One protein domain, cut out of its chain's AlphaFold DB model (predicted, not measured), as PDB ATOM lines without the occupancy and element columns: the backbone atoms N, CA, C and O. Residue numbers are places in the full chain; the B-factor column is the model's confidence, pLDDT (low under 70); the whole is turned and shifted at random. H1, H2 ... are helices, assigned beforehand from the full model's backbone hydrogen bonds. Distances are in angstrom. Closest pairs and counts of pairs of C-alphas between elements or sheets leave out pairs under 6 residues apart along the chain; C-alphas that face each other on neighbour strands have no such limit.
ATOM      1  N   ALA A   2     138.481 120.548 104.917       76.19
ATOM      2  CA  ALA A   2     138.852 119.886 106.165       76.19
ATOM      3  C   ALA A   2     140.348 120.125 106.381       76.19
ATOM      4  O   ALA A   2     141.150 119.800 105.504       76.19
ATOM      5  N   ARG A   3     140.724 120.759 107.496       72.81
ATOM      6  CA  ARG A   3     142.137 120.969 107.832       72.81
ATOM      7  C   ARG A   3     142.736 119.608 108.162       72.81
ATOM      8  O   ARG A   3     142.243 118.955 109.065       72.81
ATOM      9  N   GLU A   4     143.753 119.206 107.399       69.88
ATOM     10  CA  GLU A   4     144.452 117.911 107.540       69.88
ATOM     11  C   GLU A   4     143.600 116.675 107.178       69.88
ATOM     12  O   GLU A   4     144.032 115.542 107.350       69.88
ATOM     13  N   GLY A   5     142.428 116.878 106.568       72.38
ATOM     14  CA  GLY A   5     141.523 115.796 106.180       72.38
ATOM     15  C   GLY A   5     140.546 115.403 107.290       72.38
ATOM     16  O   GLY A   5     140.315 116.151 108.236       72.38
ATOM     17  N   PHE A   6     139.906 114.250 107.127       79.75
ATOM     18  CA  PHE A   6     139.009 113.663 108.119       79.75
ATOM     19  C   PHE A   6     139.212 112.150 108.143       79.75
ATOM     20  O   PHE A   6     139.538 111.531 107.129       79.75
ATOM     21  N   SER A   7     139.044 111.565 109.320       84.00
ATOM     22  CA  SER A   7     139.196 110.137 109.555       84.00
ATOM     23  C   SER A   7     138.008 109.340 109.003       84.00
ATOM     24  O   SER A   7     136.908 109.859 108.813       84.00
ATOM     25  N   HIS A   8     138.237 108.055 108.729       84.81
ATOM     26  CA  HIS A   8     137.228 107.156 108.161       84.81
ATOM     27  C   HIS A   8     135.973 107.017 109.041       84.81
ATOM     28  O   HIS A   8     134.864 106.942 108.519       84.81
ATOM     29  N   ASP A   9     136.127 107.058 110.363       90.75
ATOM     30  CA  ASP A   9     135.035 107.007 111.346       90.75
ATOM     31  C   ASP A   9     134.113 108.242 111.323       90.75
ATOM     32  O   ASP A   9     133.052 108.230 111.940       90.75
ATOM     33  N   ARG A  10     134.476 109.295 110.576       90.19
ATOM     34  CA  ARG A  10     133.624 110.467 110.311       90.19
ATOM     35  C   ARG A  10     132.796 110.342 109.026       90.19
ATOM     36  O   ARG A  10     131.983 111.218 108.744       90.19
ATOM     37  N   ILE A  11     132.982 109.282 108.238       91.62
ATOM     38  CA  ILE A  11     132.236 109.044 106.994       91.62
ATOM     39  C   ILE A  11     130.976 108.249 107.323       91.62
ATOM     40  O   ILE A  11     131.088 107.111 107.759       91.62
ATOM     41  N   ILE A  12     129.791 108.812 107.079       94.44
ATOM     42  CA  ILE A  12     128.502 108.148 107.360       94.44
ATOM     43  C   ILE A  12     128.190 107.062 106.319       94.44
ATOM     44  O   ILE A  12     127.767 105.952 106.642       94.44
ATOM     45  N   ALA A  13     128.359 107.399 105.043       94.25
ATOM     46  CA  ALA A  13     128.033 106.541 103.914       94.25
ATOM     47  C   ALA A  13     128.821 106.977 102.677       94.25
ATOM     48  O   ALA A  13     129.307 108.106 102.597       94.25
ATOM     49  N   TYR A  14     128.916 106.086 101.702       92.88
ATOM     50  CA  TYR A  14     129.561 106.336 100.419       92.88
ATOM     51  C   TYR A  14     128.755 105.699  99.288       92.88
ATOM     52  O   TYR A  14     127.962 104.790  99.510       92.88
ATOM     53  N   ALA A  15     128.940 106.187  98.068       94.44
ATOM     54  CA  ALA A  15     128.369 105.595  96.868       94.44
ATOM     55  C   ALA A  15     129.446 105.566  95.785       94.44
ATOM     56  O   ALA A  15     130.232 106.506  95.659       94.44
ATOM     57  N   GLU A  16     129.492 104.484  95.016       89.44
ATOM     58  CA  GLU A  16     130.429 104.368  93.905       89.44
ATOM     59  C   GLU A  16     129.929 105.171  92.696       89.44
ATOM     60  O   GLU A  16     128.753 105.110  92.330       89.44
ATOM     61  N   LEU A  17     130.844 105.901  92.057       85.50
ATOM     62  CA  LEU A  17     130.658 106.494  90.738       85.50
ATOM     63  C   LEU A  17     131.821 106.057  89.848       85.50
ATOM     64  O   LEU A  17     132.969 106.400  90.114       85.50
ATOM     65  N   ASN A  18     131.520 105.324  88.778       83.44
ATOM     66  CA  ASN A  18     132.518 104.818  87.839       83.44
ATOM     67  C   ASN A  18     132.248 105.278  86.394       83.44
ATOM     68  O   ASN A  18     131.242 105.924  86.089       83.44
ATOM     69  N   GLY A  19     133.177 104.961  85.487       77.25
ATOM     70  CA  GLY A  19     133.127 105.417  84.095       77.25
ATOM     71  C   GLY A  19     131.921 104.899  83.302       77.25
ATOM     72  O   GLY A  19     131.419 105.617  82.439       77.25
ATOM     73  N   ASP A  20     131.435 103.690  83.592       81.94
ATOM     74  CA  ASP A  20     130.233 103.142  82.950       81.94
ATOM     75  C   ASP A  20     128.980 103.903  83.375       81.94
ATOM     76  O   ASP A  20     128.180 104.293  82.525       81.94
ATOM     77  N   MET A  21     128.852 104.205  84.669       85.25
ATOM     78  CA  MET A  21     127.753 105.028  85.177       85.25
ATOM     79  C   MET A  21     127.750 106.422  84.545       85.25
ATOM     80  O   MET A  21     126.686 106.925  84.190       85.25
ATOM     81  N   LEU A  22     128.926 107.031  84.363       84.44
ATOM     82  CA  LEU A  22     129.040 108.300  83.646       84.44
ATOM     83  C   LEU A  22     128.538 108.151  82.206       84.44
ATOM     84  O   LEU A  22     127.626 108.864  81.814       84.44
ATOM     85  N   ARG A  23     129.039 107.180  81.437       81.88
ATOM     86  CA  ARG A  23     128.589 106.963  80.048       81.88
ATOM     87  C   ARG A  23     127.087 106.701  79.924       81.88
ATOM     88  O   ARG A  23     126.480 107.112  78.942       81.88
ATOM     89  N   GLN A  24     126.505 105.993  80.887       85.50
ATOM     90  CA  GLN A  24     125.113 105.559  80.824       85.50
ATOM     91  C   GLN A  24     124.121 106.625  81.311       85.50
ATOM     92  O   GLN A  24     123.001 106.692  80.808       85.50
ATOM     93  N   TYR A  25     124.505 107.432  82.305       87.12
ATOM     94  CA  TYR A  25     123.579 108.320  83.015       87.12
ATOM     95  C   TYR A  25     123.933 109.808  82.915       87.12
ATOM     96  O   TYR A  25     123.103 110.654  83.266       87.12
ATOM     97  N   TYR A  26     125.130 110.158  82.441       81.50
ATOM     98  CA  TYR A  26     125.544 111.537  82.184       81.50
ATOM     99  C   TYR A  26     125.137 111.957  80.764       81.50
ATOM    100  O   TYR A  26     125.924 111.875  79.828       81.50
ATOM    101  N   ASN A  27     123.881 112.392  80.613       75.00
ATOM    102  CA  ASN A  27     123.351 112.970  79.374       75.00
ATOM    103  C   ASN A  27     123.204 114.495  79.507       75.00
ATOM    104  O   ASN A  27     122.802 114.983  80.564       75.00
ATOM    105  N   ASP A  28     123.439 115.226  78.413       62.38
ATOM    106  CA  ASP A  28     123.589 116.694  78.380       62.38
ATOM    107  C   ASP A  28     122.364 117.519  78.822       62.38
ATOM    108  O   ASP A  28     122.492 118.718  79.050       62.38
ATOM    109  N   HIS A  29     121.174 116.919  78.940       65.50
ATOM    110  CA  HIS A  29     119.933 117.680  79.153       65.50
ATOM    111  C   HIS A  29     119.305 117.469  80.537       65.50
ATOM    112  O   HIS A  29     118.872 118.442  81.145       65.50
ATOM    113  N   ILE A  30     119.287 116.240  81.070       72.44
ATOM    114  CA  ILE A  30     118.906 115.927  82.461       72.44
ATOM    115  C   ILE A  30     119.640 114.643  82.860       72.44
ATOM    116  O   ILE A  30     119.183 113.536  82.574       72.44
ATOM    117  N   SER A  31     120.805 114.773  83.494       85.94
ATOM    118  CA  SER A  31     121.521 113.604  84.001       85.94
ATOM    119  C   SER A  31     120.822 113.044  85.238       85.94
ATOM    120  O   SER A  31     120.593 113.759  86.216       85.94
ATOM    121  N   ALA A  32     120.547 111.738  85.231       87.75
ATOM    122  CA  ALA A  32     120.044 111.039  86.410       87.75
ATOM    123  C   ALA A  32     121.022 111.154  87.595       87.75
ATOM    124  O   ALA A  32     120.578 111.185  88.740       87.75
ATOM    125  N   LEU A  33     122.325 111.330  87.334       88.06
ATOM    126  CA  LEU A  33     123.354 111.552  88.357       88.06
ATOM    127  C   LEU A  33     123.100 112.802  89.212       88.06
ATOM    128  O   LEU A  33     123.617 112.890  90.320       88.06
ATOM    129  N   PHE A  34     122.301 113.760  88.736       88.06
ATOM    130  CA  PHE A  34     121.948 114.965  89.494       88.06
ATOM    131  C   PHE A  34     120.655 114.819  90.301       88.06
ATOM    132  O   PHE A  34     120.190 115.778  90.911       88.06
ATOM    133  N   THR A  35     120.058 113.626  90.318       88.00
ATOM    134  CA  THR A  35     118.798 113.369  91.016       88.00
ATOM    135  C   THR A  35     119.018 112.549  92.280       88.00
ATOM    136  O   THR A  35     119.789 111.591  92.299       88.00
ATOM    137  N   GLN A  36     118.284 112.886  93.342       90.62
ATOM    138  CA  GLN A  36     118.333 112.140  94.600       90.62
ATOM    139  C   GLN A  36     117.903 110.675  94.416       90.62
ATOM    140  O   GLN A  36     118.500 109.765  94.990       90.62
ATOM    141  N   SER A  37     116.886 110.433  93.584       91.44
ATOM    142  CA  SER A  37     116.357 109.093  93.309       91.44
ATOM    143  C   SER A  37     117.404 108.147  92.725       91.44
ATOM    144  O   SER A  37     117.386 106.960  93.045       91.44
ATOM    145  N   PHE A  38     118.339 108.658  91.923       91.69
ATOM    146  CA  PHE A  38     119.441 107.864  91.394       91.69
ATOM    147  C   PHE A  38     120.368 107.350  92.504       91.69
ATOM    148  O   PHE A  38     120.807 106.201  92.456       91.69
ATOM    149  N   TRP A  39     120.634 108.157  93.531       93.69
ATOM    150  CA  TRP A  39     121.574 107.802  94.597       93.69
ATOM    151  C   TRP A  39     120.945 107.022  95.752       93.69
ATOM    152  O   TRP A  39     121.646 106.253  96.403       93.69
ATOM    153  N   ASN A  40     119.636 107.157  95.989       92.19
ATOM    154  CA  ASN A  40     118.946 106.562  97.144       92.19
ATOM    155  C   ASN A  40     119.235 105.067  97.369       92.19
ATOM    156  O   ASN A  40     119.380 104.651  98.513       92.19
ATOM    157  N   SER A  41     119.327 104.265  96.304       89.69
ATOM    158  CA  SER A  41     119.597 102.822  96.399       89.69
ATOM    159  C   SER A  41     121.077 102.442  96.287       89.69
ATOM    160  O   SER A  41     121.400 101.259  96.322       89.69
ATOM    161  N   ARG A  42     121.970 103.418  96.099       93.50
ATOM    162  CA  ARG A  42     123.405 103.211  95.837       93.50
ATOM    163  C   ARG A  42     124.295 103.590  97.015       93.50
ATOM    164  O   ARG A  42     125.485 103.294  96.989       93.50
ATOM    165  N   TRP A  43     123.731 104.240  98.032       94.81
ATOM    166  CA  TRP A  43     124.442 104.532  99.269       94.81
ATOM    167  C   TRP A  43     124.710 103.251 100.054       94.81
ATOM    168  O   TRP A  43     123.792 102.518 100.419       94.81
ATOM    169  N   ILE A  44     125.981 103.026 100.352       95.25
ATOM    170  CA  ILE A  44     126.473 101.989 101.244       95.25
ATOM    171  C   ILE A  44     126.813 102.670 102.568       95.25
ATOM    172  O   ILE A  44     127.553 103.657 102.597       95.25
ATOM    173  N   ARG A  45     126.234 102.177 103.666       94.62
ATOM    174  CA  ARG A  45     126.542 102.685 105.007       94.62
ATOM    175  C   ARG A  45     127.956 102.283 105.402       94.62
ATOM    176  O   ARG A  45     128.404 101.183 105.090       94.62
ATOM    177  N   ASN A  46     128.645 103.181 106.092       93.12
ATOM    178  CA  ASN A  46     129.926 102.867 106.690       93.12
ATOM    179  C   ASN A  46     129.713 102.299 108.099       93.12
ATOM    180  O   ASN A  46     129.386 103.040 109.020       93.12
ATOM    181  N   GLU A  47     129.942 101.000 108.278       94.12
ATOM    182  CA  GLU A  47     129.836 100.338 109.588       94.12
ATOM    183  C   GLU A  47     130.875 100.849 110.604       94.12
ATOM    184  O   GLU A  47     130.695 100.701 111.809       94.12
ATOM    185  N   GLY A  48     131.963 101.473 110.134       92.50
ATOM    186  CA  GLY A  48     132.970 102.109 110.983       92.50
ATOM    187  C   GLY A  48     132.604 103.519 111.454       92.50
ATOM    188  O   GLY A  48     133.417 104.148 112.131       92.50
ATOM    189  N   TYR A  49     131.432 104.045 111.077       95.06
ATOM    190  CA  TYR A  49     131.006 105.384 111.472       95.06
ATOM    191  C   TYR A  49     130.809 105.492 112.988       95.06
ATOM    192  O   TYR A  49     130.106 104.690 113.605       95.06
ATOM    193  N   ASN A  50     131.395 106.527 113.590       96.19
ATOM    194  CA  ASN A  50     131.226 106.817 115.002       96.19
ATOM    195  C   ASN A  50     130.125 107.867 115.221       96.19
ATOM    196  O   ASN A  50     130.319 109.063 115.002       96.19
ATOM    197  N   HIS A  51     128.993 107.406 115.752       95.38
ATOM    198  CA  HIS A  51     127.828 108.228 116.089       95.38
ATOM    199  C   HIS A  51     128.095 109.339 117.116       95.38
ATOM    200  O   HIS A  51     127.292 110.262 117.237       95.38
ATOM    201  N   SER A  52     129.228 109.329 117.834       95.69
ATOM    202  CA  SER A  52     129.588 110.463 118.697       95.69
ATOM    203  C   SER A  52     129.753 111.776 117.923       95.69
ATOM    204  O   SER A  52     129.710 112.839 118.535       95.69
ATOM    205  N   PHE A  53     129.945 111.715 116.601       92.88
ATOM    206  CA  PHE A  53     130.078 112.881 115.726       92.88
ATOM    207  C   PHE A  53     128.746 113.393 115.150       92.88
ATOM    208  O   PHE A  53     128.769 114.373 114.412       92.88
ATOM    209  N   ASP A  54     127.593 112.792 115.474       92.94
ATOM    210  CA  ASP A  54     126.282 113.173 114.902       92.94
ATOM    211  C   ASP A  54     125.886 114.639 115.193       92.94
ATOM    212  O   ASP A  54     125.040 115.208 114.504       92.94
ATOM    213  N   GLN A  55     126.484 115.258 116.217       93.75
ATOM    214  CA  GLN A  55     126.236 116.650 116.618       93.75
ATOM    215  C   GLN A  55     127.367 117.612 116.222       93.75
ATOM    216  O   GLN A  55     127.263 118.815 116.475       93.75
ATOM    217  N   ASP A  56     128.449 117.112 115.617       91.25
ATOM    218  CA  ASP A  56     129.531 117.968 115.138       91.25
ATOM    219  C   ASP A  56     129.014 118.832 113.977       91.25
ATOM    220  O   ASP A  56     128.359 118.356 113.049       91.25
TER     221      ASP A  56
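This is residues 2 to 56 of the 135 residues of an uncharacterized protein of Serratia symbiotica (UniProt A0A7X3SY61). Little regular structure is present: the printed part is a long, narrow loop that runs out through residues 2 to 18, turns back through two short helices, H1 and H2, and returns through residues 41 to 56. Both printed ends lie toward the end of the long axis away from H1. The 55 printed residues hold H1, then H2, and no named strand; the class is all helix, with 12 residues in named elements. The whole is only just loose, close to extended, with a radius of gyration of the C-alphas of 14.7 A, and spans 40 by 25 by 19 A.

Residues 13 to 14 pair with residues 44 to 45, antiparallel. H1, residues 19 to 25, and H2, residues 36 to 40, are apart, joined by a short link of 10 residues. In both, every O i to N i+4 pair is within hydrogen-bond range.

H1 begins at C-alpha 19 (133.127, 105.417, 84.095) and measures 10.0 A from first to last C-alpha. H2 measures 6.2 A and ends at C-alpha 40 (118.946, 106.562, 97.144).

The C-alphas of His 29 and Ser 52 are the two farthest apart, 41.3 A. The printed part has no cut. Residues 4, 28 and 29 have pLDDT under 70.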